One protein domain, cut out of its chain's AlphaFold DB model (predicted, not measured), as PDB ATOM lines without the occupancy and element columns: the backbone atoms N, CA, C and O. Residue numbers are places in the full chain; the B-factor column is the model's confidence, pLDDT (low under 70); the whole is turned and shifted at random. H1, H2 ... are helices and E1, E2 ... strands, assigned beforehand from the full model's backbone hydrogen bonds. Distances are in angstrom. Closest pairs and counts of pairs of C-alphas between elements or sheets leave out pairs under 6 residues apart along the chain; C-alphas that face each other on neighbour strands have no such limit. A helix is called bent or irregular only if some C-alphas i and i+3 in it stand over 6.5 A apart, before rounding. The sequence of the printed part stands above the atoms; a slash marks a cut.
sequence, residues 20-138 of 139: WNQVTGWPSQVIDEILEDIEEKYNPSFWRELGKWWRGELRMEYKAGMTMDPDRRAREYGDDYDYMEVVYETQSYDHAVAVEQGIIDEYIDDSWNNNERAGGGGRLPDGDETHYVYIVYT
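What this domain is: This is residues 20 to 138 of the 139 residues of an uncharacterized protein of Euryarchaeota archaeon (UniProt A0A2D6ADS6). What shape do these atoms make? A strongly twisted sheet of four strands has the two longer helices, H1 and H4, packed on one face and the short helix H3 on the other. Residues 46 to 51, of which 46 to 49 belong to H2, stick out, and a long link, residues 107 to 130, loops from H4 to E4. What is it built of? The printed part has 119 residues, with four named helices and four named strands in the order E1 H1 H2 E2 H3 E3 H4 E4; the sheet, E1 E3 E4 E2, is mixed, and so is the class, helices and strands. How large is its outline? It is compact, with a radius of gyration of the C-alphas of 14.0 A, and only just elongated, spanning 44 by 29 by 27 A.

How they stand to each other: How do the strands pair? Edge strand E1, residues 20 to 23, is parallel to E3, residues 83 to 90, with N 21 and O 86 at 3.0 A. E3 is antiparallel to E4, residues 131 to 137, with N 85 and O 135 at 2.8 A; E4 is antiparallel to edge strand E2, residues 62 to 67, with N 65 and O 134 at 2.9 A. Which helices are on the sheet? H4, residues 93 to 106, runs along the strands at a height over the sheet of 8.7 A, its closest C-alphas to E4 being those of Ala 96 and Val 133, 6.1 A. H1, residues 27 to 41, is on the same face and touches H4 at a steep tilt of 45 degrees, the same way, the closest C-alphas being those of Pro 27 and Val 99, 5.5 A. H3, residues 70 to 77, is on the opposite face, over E4 at a height of 8.7 A. What of the last helix and the backbones? H2, residues 44 to 49, is not on the sheet and is close to but not clearly touching H1, the closest C-alphas being those of Lys 41 and Trp 47, 7.4 A. Every O i to N i+4 pair is within hydrogen-bond range in H2, H3 and H4, and 9 of 11 are in H1. Which units recur? E1, H1 H2, E2 and E2, H3, E3 are split strand-helix-strand units, like-running strands with others between them, both with right-handed crossovers.

Where its parts are: Where do the sheet's ends lie? E1 begins at C-alpha 20, (-49.158, -29.531, 18.935), and E4 ends at C-alpha 137, (-36.190, -28.608, 24.833). How long are the elements? E3 measures 21.4 A, H1 20.4 A, H4 20.1 A, E4 19.9 A and E2 16.0 A; H1 is only just irregular, with C-alphas 29 and 32 6.9 A apart.

The domain as a whole: How far does it reach? The two C-alphas farthest apart, those of Gly 56 and Asp 128, are 44.1 A apart, and the printed part has no cut. Which links are long, and where is confidence low? The links H2 to E2 and H4 to E4 are long; residues 42 to 60 and 108 to 128 have pLDDT under 70.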
ATOM      1  N   TRP A  20     -48.690 -28.561  19.918       79.94
ATOM      2  CA  TRP A  20     -49.158 -29.531  18.935       79.94
ATOM      3  C   TRP A  20     -48.980 -28.973  17.522       79.94
ATOM      4  O   TRP A  20     -49.875 -28.302  17.010       79.94
ATOM      5  N   ASN A  21     -47.852 -29.291  16.888       72.81
ATOM      6  CA  ASN A  21     -47.562 -28.973  15.486       72.81
ATOM      7  C   ASN A  21     -47.464 -30.277  14.693       72.81
ATOM      8  O   ASN A  21     -46.448 -30.636  14.110       72.81
ATOM      9  N   GLN A  22     -48.542 -31.051  14.765       72.69
ATOM     10  CA  GLN A  22     -48.563 -32.413  14.263       72.69
ATOM     11  C   GLN A  22     -48.721 -32.464  12.741       72.69
ATOM     12  O   GLN A  22     -49.710 -31.980  12.182       72.69
ATOM     13  N   VAL A  23     -47.791 -33.151  12.085       74.31
ATOM     14  CA  VAL A  23     -47.934 -33.583  10.694       74.31
ATOM     15  C   VAL A  23     -48.381 -35.051  10.673       74.31
ATOM     16  O   VAL A  23     -48.050 -35.840  11.559       74.31
ATOM     17  N   THR A  24     -49.160 -35.445   9.663       77.62
ATOM     18  CA  THR A  24     -49.572 -36.845   9.438       77.62
ATOM     19  C   THR A  24     -49.172 -37.276   8.033       77.62
ATOM     20  O   THR A  24     -49.349 -36.508   7.089       77.62
ATOM     21  N   GLY A  25     -48.696 -38.508   7.849       78.75
ATOM     22  CA  GLY A  25     -48.276 -38.985   6.528       78.75
ATOM     23  C   GLY A  25     -47.329 -40.174   6.589       78.75
ATOM     24  O   GLY A  25     -47.122 -40.755   7.652       78.75
ATOM     25  N   TRP A  26     -46.749 -40.552   5.449       78.88
ATOM     26  CA  TRP A  26     -45.651 -41.521   5.443       78.88
ATOM     27  C   TRP A  26     -44.370 -40.868   5.971       78.88
ATOM     28  O   TRP A  26     -44.117 -39.720   5.610       78.88
ATOM     29  N   PRO A  27     -43.522 -41.590   6.728       81.19
ATOM     30  CA  PRO A  27     -42.271 -41.043   7.258       81.19
ATOM     31  C   PRO A  27     -41.426 -40.315   6.204       81.19
ATOM     32  O   PRO A  27     -41.030 -39.174   6.398       81.19
ATOM     33  N   SER A  28     -41.260 -40.908   5.018       75.00
ATOM     34  CA  SER A  28     -40.478 -40.323   3.920       75.00
ATOM     35  C   SER A  28     -41.063 -39.044   3.305       75.00
ATOM     36  O   SER A  28     -40.467 -38.503   2.383       75.00
ATOM     37  N   GLN A  29     -42.276 -38.643   3.687       77.19
ATOM     38  CA  GLN A  29     -42.923 -37.419   3.205       77.19
ATOM     39  C   GLN A  29     -42.864 -36.294   4.234       77.19
ATOM     40  O   GLN A  29     -42.967 -35.141   3.843       77.19
ATOM     41  N   VAL A  30     -42.759 -36.642   5.519       82.06
ATOM     42  CA  VAL A  30     -42.907 -35.696   6.633       82.06
ATOM     43  C   VAL A  30     -41.595 -35.436   7.359       82.06
ATOM     44  O   VAL A  30     -41.479 -34.416   8.016       82.06
ATOM     45  N   ILE A  31     -40.609 -36.339   7.258       81.75
ATOM     46  CA  ILE A  31     -39.323 -36.174   7.948       81.75
ATOM     47  C   ILE A  31     -38.637 -34.879   7.509       81.75
ATOM     48  O   ILE A  31     -38.265 -34.102   8.373       81.75
ATOM     49  N   ASP A  32     -38.534 -34.607   6.205       80.75
ATOM     50  CA  ASP A  32     -37.865 -33.395   5.710       80.75
ATOM     51  C   ASP A  32     -38.539 -32.106   6.225       80.75
ATOM     52  O   ASP A  32     -37.851 -31.166   6.607       80.75
ATOM     53  N   GLU A  33     -39.876 -32.088   6.290       84.00
ATOM     54  CA  GLU A  33     -40.667 -30.965   6.823       84.00
ATOM     55  C   GLU A  33     -40.433 -30.784   8.328       84.00
ATOM     56  O   GLU A  33     -40.137 -29.687   8.786       84.00
ATOM     57  N   ILE A  34     -40.467 -31.881   9.091       82.56
ATOM     58  CA  ILE A  34     -40.196 -31.860  10.534       82.56
ATOM     59  C   ILE A  34     -38.767 -31.373  10.816       82.56
ATOM     60  O   ILE A  34     -38.554 -30.621  11.763       82.56
ATOM     61  N   LEU A  35     -37.780 -31.781  10.014       81.94
ATOM     62  CA  LEU A  35     -36.391 -31.334  10.160       81.94
ATOM     63  C   LEU A  35     -36.236 -29.835   9.856       81.94
ATOM     64  O   LEU A  35     -35.538 -29.136  10.591       81.94
ATOM     65  N   GLU A  36     -36.902 -29.328   8.816       82.06
ATOM     66  CA  GLU A  36     -36.908 -27.896   8.489       82.06
ATOM     67  C   GLU A  36     -37.540 -27.066   9.621       82.06
ATOM     68  O   GLU A  36     -36.954 -26.070  10.055       82.06
ATOM     69  N   ASP A  37     -38.663 -27.528  10.179       78.62
ATOM     70  CA  ASP A  37     -39.333 -26.888  11.319       78.62
ATOM     71  C   ASP A  37     -38.440 -26.863  12.571       78.62
ATOM     72  O   ASP A  37     -38.366 -25.854  13.281       78.62
ATOM     73  N   ILE A  38     -37.719 -27.957  12.847       74.88
ATOM     74  CA  ILE A  38     -36.745 -28.010  13.944       74.88
ATOM     75  C   ILE A  38     -35.644 -26.974  13.715       74.88
ATOM     76  O   ILE A  38     -35.347 -26.194  14.624       74.88
ATOM     77  N   GLU A  39     -35.046 -26.931  12.521       75.12
ATOM     78  CA  GLU A  39     -33.980 -25.981  12.186       75.12
ATOM     79  C   GLU A  39     -34.448 -24.520  12.328       75.12
ATOM     80  O   GLU A  39     -33.723 -23.683  12.878       75.12
ATOM     81  N   GLU A  40     -35.684 -24.208  11.926       72.81
ATOM     82  CA  GLU A  40     -36.278 -22.884  12.133       72.81
ATOM     83  C   GLU A  40     -36.403 -22.542  13.626       72.81
ATOM     84  O   GLU A  40     -36.080 -21.424  14.043       72.81
ATOM     85  N   LYS A  41     -36.794 -23.503  14.466       70.19
ATOM     86  CA  LYS A  41     -36.956 -23.310  15.920       70.19
ATOM     87  C   LYS A  41     -35.643 -23.239  16.686       70.19
ATOM     88  O   LYS A  41     -35.583 -22.641  17.763       70.19
ATOM     89  N   TYR A  42     -34.563 -23.741  16.099       66.62
ATOM     90  CA  TYR A  42     -33.202 -23.470  16.559       66.62
ATOM     91  C   TYR A  42     -32.778 -22.006  16.371       66.62
ATOM     92  O   TYR A  42     -31.775 -21.562  16.939       66.62
ATOM     93  N   ASN A  43     -33.543 -21.208  15.621       65.44
ATOM     94  CA  ASN A  43     -33.279 -19.789  15.467       65.44
ATOM     95  C   ASN A  43     -33.635 -19.012  16.755       65.44
ATOM     96  O   ASN A  43     -34.755 -19.113  17.263       65.44
ATOM     97  N   PRO A  44     -32.755 -18.115  17.245       62.91
ATOM     98  CA  PRO A  44     -33.044 -17.220  18.372       62.91
ATOM     99  C   PRO A  44     -34.323 -16.377  18.227       62.91
ATOM    100  O   PRO A  44     -34.799 -15.804  19.207       62.91
ATOM    101  N   SER A  45     -34.851 -16.244  17.009       62.97
ATOM    102  CA  SER A  45     -36.078 -15.503  16.712       62.97
ATOM    103  C   SER A  45     -37.335 -16.221  17.221       62.97
ATOM    104  O   SER A  45     -38.185 -15.558  17.806       62.97
ATOM    105  N   PHE A  46     -37.407 -17.552  17.113       67.94
ATOM    106  CA  PHE A  46     -38.521 -18.358  17.633       67.94
ATOM    107  C   PHE A  46     -38.656 -18.210  19.160       67.94
ATOM    108  O   PHE A  46     -39.699 -17.824  19.691       67.94
ATOM    109  N   TRP A  47     -37.548 -18.372  19.888       67.44
ATOM    110  CA  TRP A  47     -37.530 -18.265  21.354       67.44
ATOM    111  C   TRP A  47     -37.772 -16.849  21.895       67.44
ATOM    112  O   TRP A  47     -38.130 -16.674  23.067       67.44
ATOM    113  N   ARG A  48     -37.605 -15.818  21.055       62.47
ATOM    114  CA  ARG A  48     -38.025 -14.449  21.384       62.47
ATOM    115  C   ARG A  48     -39.543 -14.310  21.393       62.47
ATOM    116  O   ARG A  48     -40.052 -13.606  22.263       62.47
ATOM    117  N   GLU A  49     -40.241 -14.966  20.471       61.69
ATOM    118  CA  GLU A  49     -41.705 -14.921  20.381       61.69
ATOM    119  C   GLU A  49     -42.372 -15.681  21.528       61.69
ATOM    120  O   GLU A  49     -43.320 -15.170  22.125       61.69
ATOM    121  N   LEU A  50     -41.801 -16.815  21.948       64.50
ATOM    122  CA  LEU A  50     -42.239 -17.532  23.153       64.50
ATOM    123  C   LEU A  50     -41.892 -16.810  24.473       64.50
ATOM    124  O   LEU A  50     -42.308 -17.238  25.546       64.50
ATOM    125  N   GLY A  51     -41.143 -15.702  24.435       59.44
ATOM    126  CA  GLY A  51     -40.867 -14.861  25.608       59.44
ATOM    127  C   GLY A  51     -39.886 -15.450  26.635       59.44
ATOM    128  O   GLY A  51     -39.664 -14.833  27.680       59.44
ATOM    129  N   LYS A  52     -39.260 -16.601  26.349       60.34
ATOM    130  CA  LYS A  52     -38.437 -17.374  27.306       60.34
ATOM    131  C   LYS A  52     -36.941 -16.985  27.337       60.34
ATOM    132  O   LYS A  52     -36.212 -17.422  28.218       60.34
ATOM    133  N   TRP A  53     -36.488 -16.078  26.461       55.28
ATOM    134  CA  TRP A  53     -35.075 -15.681  26.242       55.28
ATOM    135  C   TRP A  53     -34.310 -15.032  27.437       55.28
ATOM    136  O   TRP A  53     -33.122 -14.737  27.328       55.28
ATOM    137  N   TRP A  54     -34.928 -14.792  28.600       48.72
ATOM    138  CA  TRP A  54     -34.359 -13.928  29.656       48.72
ATOM    139  C   TRP A  54     -33.431 -14.599  30.697       48.72
ATOM    140  O   TRP A  54     -33.029 -13.924  31.647       48.72
ATOM    141  N   ARG A  55     -33.042 -15.878  30.555       53.09
ATOM    142  CA  ARG A  55     -32.247 -16.607  31.579       53.09
ATOM    143  C   ARG A  55     -30.750 -16.816  31.300       53.09
ATOM    144  O   ARG A  55     -30.073 -17.429  32.113       53.09
ATOM    145  N   GLY A  56     -30.192 -16.203  30.256       44.59
ATOM    146  CA  GLY A  56     -28.752 -15.889  30.186       44.59
ATOM    147  C   GLY A  56     -27.761 -17.049  29.997       44.59
ATOM    148  O   GLY A  56     -26.605 -16.768  29.697       44.59
ATOM    149  N   GLU A  57     -28.178 -18.310  30.077       49.53
ATOM    150  CA  GLU A  57     -27.342 -19.481  29.781       49.53
ATOM    151  C   GLU A  57     -28.179 -20.537  29.049       49.53
ATOM    152  O   GLU A  57     -28.516 -21.569  29.613       49.53
ATOM    153  N   LEU A  58     -28.530 -20.264  27.787       51.59
ATOM    154  CA  LEU A  58     -29.230 -21.235  26.945       51.59
ATOM    155  C   LEU A  58     -28.339 -22.464  26.747       51.59
ATOM    156  O   LEU A  58     -27.376 -22.423  25.975       51.59
ATOM    157  N   ARG A  59     -28.671 -23.558  27.424       53.22
ATOM    158  CA  ARG A  59     -28.291 -24.891  26.970       53.22
ATOM    159  C   ARG A  59     -29.479 -25.434  26.207       53.22
ATOM    160  O   ARG A  59     -30.387 -25.975  26.818       53.22
ATOM    161  N   MET A  60     -29.464 -25.248  24.887       60.91
ATOM    162  CA  MET A  60     -30.475 -25.820  23.997       60.91
ATOM    163  C   MET A  60     -30.229 -27.319  23.871       60.91
ATOM    164  O   MET A  60     -29.814 -27.795  22.828       60.91
ATOM    165  N   GLU A  61     -30.398 -28.047  24.964       72.25
ATOM    166  CA  GLU A  61     -30.412 -29.496  24.942       72.25
ATOM    167  C   GLU A  61     -31.793 -29.937  24.466       72.25
ATOM    168  O   GLU A  61     -32.814 -29.427  24.936       72.25
ATOM    169  N   TYR A  62     -31.828 -30.867  23.520       75.12
ATOM    170  CA  TYR A  62     -33.079 -31.411  23.016       75.12
ATOM    171  C   TYR A  62     -33.051 -32.931  23.000       75.12
ATOM    172  O   TYR A  62     -31.993 -33.569  23.034       75.12
ATOM    173  N   LYS A  63     -34.245 -33.513  22.992       83.62
ATOM    174  CA  LYS A  63     -34.421 -34.956  22.897       83.62
ATOM    175  C   LYS A  63     -35.673 -35.289  22.107       83.62
ATOM    176  O   LYS A  63     -36.767 -34.870  22.483       83.62
ATOM    177  N   ALA A  64     -35.512 -36.101  21.073       85.12
ATOM    178  CA  ALA A  64     -36.626 -36.720  20.373       85.12
ATOM    179  C   ALA A  64     -37.087 -37.983  21.115       85.12
ATOM    180  O   ALA A  64     -36.287 -38.697  21.733       85.12
ATOM    181  N   GLY A  65     -38.383 -38.263  21.071       86.25
ATOM    182  CA  GLY A  65     -38.950 -39.498  21.595       86.25
ATOM    183  C   GLY A  65     -40.339 -39.771  21.040       86.25
ATOM    184  O   GLY A  65     -40.932 -38.920  20.382       86.25
ATOM    185  N   MET A  66     -40.891 -40.940  21.353       87.88
ATOM    186  CA  MET A  66     -42.291 -41.257  21.066       87.88
ATOM    187  C   MET A  66     -43.096 -41.612  22.320       87.88
ATOM    188  O   MET A  66     -42.568 -42.094  23.327       87.88
ATOM    189  N   THR A  67     -44.400 -41.352  22.272       87.19
ATOM    190  CA  THR A  67     -45.361 -41.638  23.344       87.19
ATOM    191  C   THR A  67     -46.761 -41.830  22.764       87.19
ATOM    192  O   THR A  67     -47.030 -41.450  21.634       87.19
ATOM    193  N   MET A  68     -47.672 -42.402  23.544       87.00
ATOM    194  CA  MET A  68     -49.115 -42.409  23.233       87.00
ATOM    195  C   MET A  68     -49.890 -41.375  24.054       87.00
ATOM    196  O   MET A  68     -51.077 -41.159  23.851       87.00
ATOM    197  N   ASP A  69     -49.221 -40.764  25.029       86.94
ATOM    198  CA  ASP A  69     -49.806 -39.787  25.939       86.94
ATOM    199  C   ASP A  69     -48.769 -38.676  26.161       86.94
ATOM    200  O   ASP A  69     -47.910 -38.806  27.048       86.94
ATOM    201  N   PRO A  70     -48.762 -37.641  25.297       86.44
ATOM    202  CA  PRO A  70     -47.838 -36.513  25.405       86.44
ATOM    203  C   PRO A  70     -47.964 -35.773  26.735       86.44
ATOM    204  O   PRO A  70     -46.951 -35.499  27.371       86.44
ATOM    205  N   ASP A  71     -49.181 -35.567  27.240       84.75
ATOM    206  CA  ASP A  71     -49.415 -34.868  28.510       84.75
ATOM    207  C   ASP A  71     -48.842 -35.629  29.712       84.75
ATOM    208  O   ASP A  71     -48.284 -35.053  30.652       84.75
ATOM    209  N   ARG A  72     -48.990 -36.956  29.743       85.00
ATOM    210  CA  ARG A  72     -48.322 -37.793  30.747       85.00
ATOM    211  C   ARG A  72     -46.812 -37.768  30.565       85.00
ATOM    212  O   ARG A  72     -46.109 -37.680  31.565       85.00
ATOM    213  N   ARG A  73     -46.315 -37.811  29.329       84.38
ATOM    214  CA  ARG A  73     -44.874 -37.811  29.060       84.38
ATOM    215  C   ARG A  73     -44.208 -36.496  29.463       84.38
ATOM    216  O   ARG A  73     -43.159 -36.528  30.094       84.38
ATOM    217  N   ALA A  74     -44.844 -35.360  29.194       82.00
ATOM    218  CA  ALA A  74     -44.398 -34.045  29.645       82.00
ATOM    219  C   ALA A  74     -44.322 -33.959  31.178       82.00
ATOM    220  O   ALA A  74     -43.372 -33.405  31.726       82.00
ATOM    221  N   ARG A  75     -45.272 -34.583  31.891       82.50
ATOM    222  CA  ARG A  75     -45.232 -34.691  33.363       82.50
ATOM    223  C   ARG A  75     -44.089 -35.551  33.882       82.50
ATOM    224  O   ARG A  75     -43.580 -35.262  34.958       82.50
ATOM    225  N   GLU A  76     -43.721 -36.613  33.166       83.19
ATOM    226  CA  GLU A  76     -42.597 -37.479  33.551       83.19
ATOM    227  C   GLU A  76     -41.254 -36.746  33.483       83.19
ATOM    228  O   GLU A  76     -40.366 -37.070  34.265       83.19
ATOM    229  N   TYR A  77     -41.121 -35.765  32.585       76.50
ATOM    230  CA  TYR A  77     -39.929 -34.924  32.485       76.50
ATOM    231  C   TYR A  77     -39.843 -33.845  33.575       76.50
ATOM    232  O   TYR A  77     -38.743 -33.461  33.956       76.50
ATOM    233  N   GLY A  78     -40.970 -33.383  34.120       74.75
ATOM    234  CA  GLY A  78     -40.975 -32.413  35.220       74.75
ATOM    235  C   GLY A  78     -40.211 -31.126  34.884       74.75
ATOM    236  O   GLY A  78     -40.582 -30.431  33.944       74.75
ATOM    237  N   ASP A  79     -39.161 -30.832  35.661       73.00
ATOM    238  CA  ASP A  79     -38.288 -29.655  35.513       73.00
ATOM    239  C   ASP A  79     -37.077 -29.897  34.584       73.00
ATOM    240  O   ASP A  79     -36.286 -28.981  34.371       73.00
ATOM    241  N   ASP A  80     -36.893 -31.116  34.054       74.38
ATOM    242  CA  ASP A  80     -35.733 -31.444  33.206       74.38
ATOM    243  C   ASP A  80     -35.814 -30.754  31.829       74.38
ATOM    244  O   ASP A  80     -34.792 -30.517  31.181       74.38
ATOM    245  N   TYR A  81     -37.031 -30.414  31.390       74.56
ATOM    246  CA  TYR A  81     -37.315 -29.754  30.117       74.56
ATOM    247  C   TYR A  81     -38.421 -28.705  30.283       74.56
ATOM    248  O   TYR A  81     -39.420 -28.945  30.959       74.56
ATOM    249  N   ASP A  82     -38.275 -27.558  29.621       77.06
ATOM    250  CA  ASP A  82     -39.210 -26.429  29.724       77.06
ATOM    251  C   ASP A  82     -40.363 -26.512  28.704       77.06
ATOM    252  O   ASP A  82     -41.398 -25.851  28.854       77.06
ATOM    253  N   TYR A  83     -40.175 -27.270  27.621       80.69
ATOM    254  CA  TYR A  83     -41.083 -27.293  26.475       80.69
ATOM    255  C   TYR A  83     -41.050 -28.648  25.760       80.69
ATOM    256  O   TYR A  83     -39.990 -29.254  25.611       80.69
ATOM    257  N   MET A  84     -42.221 -29.116  25.332       85.25
ATOM    258  CA  MET A  84     -42.422 -30.319  24.532       85.25
ATOM    259  C   MET A  84     -43.243 -29.965  23.299       85.25
ATOM    260  O   MET A  84     -44.332 -29.414  23.406       85.25
ATOM    261  N   GLU A  85     -42.773 -30.372  22.134       86.00
ATOM    262  CA  GLU A  85     -43.500 -30.245  20.885       86.00
ATOM    263  C   GLU A  85     -43.843 -31.621  20.333       86.00
ATOM    264  O   GLU A  85     -42.961 -32.459  20.179       86.00
ATOM    265  N   VAL A  86     -45.109 -31.851  20.004       88.56
ATOM    266  CA  VAL A  86     -45.548 -33.026  19.246       88.56
ATOM    267  C   VAL A  86     -45.487 -32.695  17.757       88.56
ATOM    268  O   VAL A  86     -46.252 -31.854  17.287       88.56
ATOM    269  N   VAL A  87     -44.601 -33.376  17.027       88.38
ATOM    270  CA  VAL A  87     -44.274 -33.087  15.615       88.38
ATOM    271  C   VAL A  87     -44.898 -34.077  14.631       88.38
ATOM    272  O   VAL A  87     -45.028 -33.799  13.441       88.38
ATOM    273  N   TYR A  88     -45.324 -35.252  15.101       88.50
ATOM    274  CA  TYR A  88     -45.900 -36.280  14.233       88.50
ATOM    275  C   TYR A  88     -46.943 -37.124  14.961       88.50
ATOM    276  O   TYR A  88     -46.738 -37.506  16.113       88.50
ATOM    277  N   GLU A  89     -48.032 -37.451  14.264       90.81
ATOM    278  CA  GLU A  89     -49.096 -38.344  14.732       90.81
ATOM    279  C   GLU A  89     -49.315 -39.488  13.730       90.81
ATOM    280  O   GLU A  89     -49.428 -39.282  12.519       90.81
ATOM    281  N   THR A  90     -49.421 -40.718  14.233       86.12
ATOM    282  CA  THR A  90     -49.706 -41.895  13.408       86.12
ATOM    283  C   THR A  90     -50.390 -43.000  14.202       86.12
ATOM    284  O   THR A  90     -50.217 -43.113  15.405       86.12
ATOM    285  N   GLN A  91     -51.128 -43.877  13.527       85.94
ATOM    286  CA  GLN A  91     -51.618 -45.134  14.118       85.94
ATOM    287  C   GLN A  91     -50.646 -46.304  13.894       85.94
ATOM    288  O   GLN A  91     -50.921 -47.428  14.293       85.94
ATOM    289  N   SER A  92     -49.527 -46.064  13.204       83.38
ATOM    290  CA  SER A  92     -48.524 -47.082  12.900       83.38
ATOM    291  C   SER A  92     -47.301 -46.897  13.786       83.38
ATOM    292  O   SER A  92     -46.545 -45.939  13.614       83.38
ATOM    293  N   TYR A  93     -47.076 -47.848  14.692       83.88
ATOM    294  CA  TYR A  93     -45.870 -47.909  15.515       83.88
ATOM    295  C   TYR A  93     -44.590 -47.823  14.667       83.88
ATOM    296  O   TYR A  93     -43.710 -47.014  14.952       83.88
ATOM    297  N   ASP A  94     -44.515 -48.583  13.570       83.44
ATOM    298  CA  ASP A  94     -43.341 -48.599  12.689       83.44
ATOM    299  C   ASP A  94     -43.082 -47.230  12.046       83.44
ATOM    300  O   ASP A  94     -41.932 -46.851  11.823       83.44
ATOM    301  N   HIS A  95     -44.138 -46.459  11.762       85.38
ATOM    302  CA  HIS A  95     -43.977 -45.102  11.243       85.38
ATOM    303  C   HIS A  95     -43.466 -44.150  12.320       85.38
ATOM    304  O   HIS A  95     -42.590 -43.341  12.030       85.38
ATOM    305  N   ALA A  96     -43.984 -44.252  13.547       85.81
ATOM    306  CA  ALA A  96     -43.509 -43.440  14.664       85.81
ATOM    307  C   ALA A  96     -42.021 -43.708  14.936       85.81
ATOM    308  O   ALA A  96     -41.250 -42.761  15.046       85.81
ATOM    309  N   VAL A  97     -41.606 -44.980  14.928       85.00
ATOM    310  CA  VAL A  97     -40.196 -45.380  15.061       85.00
ATOM    311  C   VAL A  97     -39.346 -44.845  13.914       85.00
ATOM    312  O   VAL A  97     -38.255 -44.340  14.151       85.00
ATOM    313  N   ALA A  98     -39.820 -44.942  12.669       84.69
ATOM    314  CA  ALA A  98     -39.070 -44.443  11.519       84.69
ATOM    315  C   ALA A  98     -38.868 -42.918  11.570       84.69
ATOM    316  O   ALA A  98     -37.788 -42.443  11.231       84.69
ATOM    317  N   VAL A  99     -39.882 -42.163  12.007       84.81
ATOM    318  CA  VAL A  99     -39.779 -40.706  12.179       84.81
ATOM    319  C   VAL A  99     -38.874 -40.354  13.361       84.81
ATOM    320  O   VAL A  99     -37.967 -39.548  13.190       84.81
ATOM    321  N   GLU A 100     -39.050 -40.990  14.526       86.69
ATOM    322  CA  GLU A 100     -38.175 -40.795  15.693       86.69
ATOM    323  C   GLU A 100     -36.709 -41.060  15.326       86.69
ATOM    324  O   GLU A 100     -35.846 -40.221  15.579       86.69
ATOM    325  N   GLN A 101     -36.426 -42.198  14.685       83.75
ATOM    326  CA  GLN A 101     -35.070 -42.560  14.289       83.75
ATOM    327  C   GLN A 101     -34.515 -41.610  13.224       83.75
ATOM    328  O   GLN A 101     -33.348 -41.256  13.312       83.75
ATOM    329  N   GLY A 102     -35.331 -41.163  12.262       84.12
ATOM    330  CA  GLY A 102     -34.912 -40.186  11.254       84.12
ATOM    331  C   GLY A 102     -34.479 -38.854  11.869       84.12
ATOM    332  O   GLY A 102     -33.432 -38.330  11.504       84.12
ATOM    333  N   ILE A 103     -35.234 -38.353  12.853       82.12
ATOM    334  CA  ILE A 103     -34.877 -37.138  13.604       82.12
ATOM    335  C   ILE A 103     -33.599 -37.368  14.416       82.12
ATOM    336  O   ILE A 103     -32.700 -36.529  14.409       82.12
ATOM    337  N   ILE A 104     -33.500 -38.501  15.121       81.81
ATOM    338  CA  ILE A 104     -32.311 -38.819  15.917       81.81
ATOM    339  C   ILE A 104     -31.079 -38.917  15.019       81.81
ATOM    340  O   ILE A 104     -30.074 -38.314  15.363       81.81
ATOM    341  N   ASP A 105     -31.148 -39.648  13.904       80.19
ATOM    342  CA  ASP A 105     -30.021 -39.904  13.002       80.19
ATOM    343  C   ASP A 105     -29.476 -38.620  12.373       80.19
ATOM    344  O   ASP A 105     -28.257 -38.456  12.316       80.19
ATOM    345  N   GLU A 106     -30.355 -37.708  11.946       76.00
ATOM    346  CA  GLU A 106     -29.940 -36.444  11.324       76.00
ATOM    347  C   GLU A 106     -29.120 -35.582  12.290       76.00
ATOM    348  O   GLU A 106     -28.137 -34.949  11.906       76.00
ATOM    349  N   TYR A 107     -29.471 -35.616  13.574       70.19
ATOM    350  CA  TYR A 107     -28.844 -34.765  14.568       70.19
ATOM    351  C   TYR A 107     -28.056 -35.531  15.649       70.19
ATOM    352  O   TYR A 107     -27.744 -34.988  16.711       70.19
ATOM    353  N   ILE A 108     -27.703 -36.800  15.407       56.53
ATOM    354  CA  ILE A 108     -27.030 -37.681  16.386       56.53
ATOM    355  C   ILE A 108     -25.607 -37.233  16.732       56.53
ATOM    356  O   ILE A 108     -25.062 -37.599  17.774       56.53
ATOM    357  N   ASP A 109     -24.993 -36.465  15.835       58.47
ATOM    358  CA  ASP A 109     -23.651 -35.914  16.001       58.47
ATOM    359  C   ASP A 109     -23.681 -34.458  16.498       58.47
ATOM    360  O   ASP A 109     -22.622 -33.843  16.665       58.47
ATOM    361  N   ASP A 110     -24.870 -33.905  16.768       64.12
ATOM    362  CA  ASP A 110     -24.988 -32.573  17.343       64.12
ATOM    363  C   ASP A 110     -24.699 -32.599  18.851       64.12
ATOM    364  O   ASP A 110     -25.239 -33.406  19.607       64.12
ATOM    365  N   SER A 111     -23.851 -31.677  19.313       58.78
ATOM    366  CA  SER A 111     -23.407 -31.580  20.714       58.78
ATOM    367  C   SER A 111     -24.528 -31.274  21.713       58.78
ATOM    368  O   SER A 111     -24.304 -31.299  22.921       58.78
ATOM    369  N   TRP A 112     -25.705 -30.959  21.187       63.41
ATOM    370  CA  TRP A 112     -26.912 -30.555  21.891       63.41
ATOM    371  C   TRP A 112     -27.952 -31.682  21.988       63.41
ATOM    372  O   TRP A 112     -28.972 -31.521  22.659       63.41
ATOM    373  N   ASN A 113     -27.707 -32.818  21.325       64.19
ATOM    374  CA  ASN A 113     -28.598 -33.969  21.341       64.19
ATOM    375  C   ASN A 113     -28.385 -34.817  22.603       64.19
ATOM    376  O   ASN A 113     -27.317 -35.399  22.804       64.19
ATOM    377  N   ASN A 114     -29.425 -34.938  23.430       66.81
ATOM    378  CA  ASN A 114     -29.418 -35.773  24.632       66.81
ATOM    379  C   ASN A 114     -29.958 -37.194  24.393       66.81
ATOM    380  O   ASN A 114     -30.112 -37.973  25.342       66.81
ATOM    381  N   ASN A 115     -30.273 -37.565  23.150       63.41
ATOM    382  CA  ASN A 115     -30.532 -38.955  22.804       63.41
ATOM    383  C   ASN A 115     -29.227 -39.757  22.933       63.41
ATOM    384  O   ASN A 115     -28.261 -39.548  22.204       63.41
ATOM    385  N   GLU A 116     -29.189 -40.726  23.850       57.47
ATOM    386  CA  GLU A 116     -28.118 -41.721  23.840       57.47
ATOM    387  C   GLU A 116     -28.176 -42.498  22.510       57.47
ATOM    388  O   GLU A 116     -29.263 -42.876  22.066       57.47
ATOM    389  N   ARG A 117     -27.012 -42.798  21.898       46.75
ATOM    390  CA  ARG A 117     -26.872 -43.582  20.639       46.75
ATOM    391  C   ARG A 117     -27.594 -44.946  20.650       46.75
ATOM    392  O   ARG A 117     -27.640 -45.623  19.628       46.75
ATOM    393  N   ALA A 118     -28.142 -45.360  21.790       41.16
ATOM    394  CA  ALA A 118     -29.099 -46.443  21.907       41.16
ATOM    395  C   ALA A 118     -30.173 -46.093  22.956       41.16
ATOM    396  O   ALA A 118     -29.957 -46.290  24.146       41.16
ATOM    397  N   GLY A 119     -31.355 -45.653  22.516       39.66
ATOM    398  CA  GLY A 119     -32.574 -45.744  23.330       39.66
ATOM    399  C   GLY A 119     -33.167 -44.419  23.805       39.66
ATOM    400  O   GLY A 119     -33.123 -44.087  24.985       39.66
ATOM    401  N   GLY A 120     -33.850 -43.723  22.895       41.34
ATOM    402  CA  GLY A 120     -34.913 -42.770  23.237       41.34
ATOM    403  C   GLY A 120     -36.281 -43.427  23.455       41.34
ATOM    404  O   GLY A 120     -37.233 -42.740  23.802       41.34
ATOM    405  N   GLY A 121     -36.385 -44.753  23.307       42.53
ATOM    406  CA  GLY A 121     -37.648 -45.478  23.379       42.53
ATOM    407  C   GLY A 121     -38.245 -45.468  24.783       42.53
ATOM    408  O   GLY A 121     -37.858 -46.252  25.653       42.53
ATOM    409  N   GLY A 122     -39.239 -44.606  24.999       44.34
ATOM    410  CA  GLY A 122     -40.245 -44.836  26.031       44.34
ATOM    411  C   GLY A 122     -40.876 -46.227  25.871       44.34
ATOM    412  O   GLY A 122     -40.719 -46.893  24.850       44.34
ATOM    413  N   ARG A 123     -41.570 -46.697  26.914       39.56
ATOM    414  CA  ARG A 123     -42.186 -48.033  26.963       39.56
ATOM    415  C   ARG A 123     -42.898 -48.381  25.645       39.56
ATOM    416  O   ARG A 123     -43.862 -47.711  25.289       39.56
ATOM    417  N   LEU A 124     -42.448 -49.464  25.006       48.16
ATOM    418  CA  LEU A 124     -43.098 -50.093  23.853       48.16
ATOM    419  C   LEU A 124     -44.571 -50.385  24.185       48.16
ATOM    420  O   LEU A 124     -44.823 -51.097  25.168       48.16
ATOM    421  N   PRO A 125     -45.538 -49.837  23.435       47.91
ATOM    422  CA  PRO A 125     -46.937 -50.179  23.627       47.91
ATOM    423  C   PRO A 125     -47.348 -51.435  22.862       47.91
ATOM    424  O   PRO A 125     -46.884 -51.672  21.751       47.91
ATOM    425  N   ASP A 126     -48.278 -52.191  23.441       42.66
ATOM    426  CA  ASP A 126     -49.031 -53.240  22.755       42.66
ATOM    427  C   ASP A 126     -50.391 -52.649  22.314       42.66
ATOM    428  O   ASP A 126     -51.229 -52.398  23.181       42.66
ATOM    429  N   GLY A 127     -50.646 -52.430  21.013       48.59
ATOM    430  CA  GLY A 127     -51.992 -52.084  20.500       48.59
ATOM    431  C   GLY A 127     -52.057 -51.158  19.272       48.59
ATOM    432  O   GLY A 127     -51.051 -50.584  18.878       48.59
ATOM    433  N   ASP A 128     -53.264 -51.004  18.701       58.25
ATOM    434  CA  ASP A 128     -53.615 -50.083  17.590       58.25
ATOM    435  C   ASP A 128     -53.839 -48.628  18.080       58.25
ATOM    436  O   ASP A 128     -54.754 -47.928  17.636       58.25
ATOM    437  N   GLU A 129     -53.084 -48.190  19.087       74.62
ATOM    438  CA  GLU A 129     -53.250 -46.865  19.693       74.62
ATOM    439  C   GLU A 129     -52.500 -45.791  18.889       74.62
ATOM    440  O   GLU A 129     -51.536 -46.074  18.180       74.62
ATOM    441  N   THR A 130     -52.955 -44.539  18.958       85.25
ATOM    442  CA  THR A 130     -52.261 -43.433  18.290       85.25
ATOM    443  C   THR A 130     -50.898 -43.197  18.943       85.25
ATOM    444  O   THR A 130     -50.783 -43.042  20.159       85.25
ATOM    445  N   HIS A 131     -49.867 -43.134  18.114       85.75
ATOM    446  CA  HIS A 131     -48.495 -42.831  18.469       85.75
ATOM    447  C   HIS A 131     -48.154 -41.396  18.074       85.75
ATOM    448  O   HIS A 131     -48.481 -40.939  16.977       85.75
ATOM    449  N   TYR A 132     -47.429 -40.725  18.957       89.19
ATOM    450  CA  TYR A 132     -46.947 -39.366  18.782       89.19
ATOM    451  C   TYR A 132     -45.427 -39.352  18.861       89.19
ATOM    452  O   TYR A 132     -44.863 -39.934  19.791       89.19
ATOM    453  N   VAL A 133     -44.771 -38.667  17.927       87.56
ATOM    454  CA  VAL A 133     -43.348 -38.317  18.045       87.56
ATOM    455  C   VAL A 133     -43.263 -36.886  18.539       87.56
ATOM    456  O   VAL A 133     -44.000 -36.013  18.077       87.56
ATOM    457  N   TYR A 134     -42.385 -36.664  19.506       87.31
ATOM    458  CA  TYR A 134     -42.202 -35.384  20.160       87.31
ATOM    459  C   TYR A 134     -40.728 -35.012  20.269       87.31
ATOM    460  O   TYR A 134     -39.847 -35.874  20.219       87.31
ATOM    461  N   ILE A 135     -40.482 -33.729  20.510       85.38
ATOM    462  CA  ILE A 135     -39.174 -33.164  20.820       85.38
ATOM    463  C   ILE A 135     -39.310 -32.336  22.089       85.38
ATOM    464  O   ILE A 135     -40.236 -31.543  22.224       85.38
ATOM    465  N   VAL A 136     -38.420 -32.549  23.051       83.00
ATOM    466  CA  VAL A 136     -38.337 -31.720  24.260       83.00
ATOM    467  C   VAL A 136     -37.115 -30.824  24.215       83.00
ATOM    468  O   VAL A 136     -36.101 -31.229  23.653       83.00
ATOM    469  N   TYR A 137     -37.217 -29.647  24.831       77.06
ATOM    470  CA  TYR A 137     -36.190 -28.608  24.833       77.06
ATOM    471  C   TYR A 137     -35.983 -28.046  26.245       77.06
ATOM    472  O   TYR A 137     -36.954 -27.806  26.972       77.06
ATOM    473  N   THR A 138     -34.725 -27.812  26.617       74.75
ATOM    474  CA  THR A 138     -34.332 -27.084  27.838       74.75
ATOM    475  C   THR A 138     -33.866 -25.668  27.468       74.75
ATOM    476  O   THR A 138     -33.250 -25.479  26.415       74.75
TER     477      THR A 138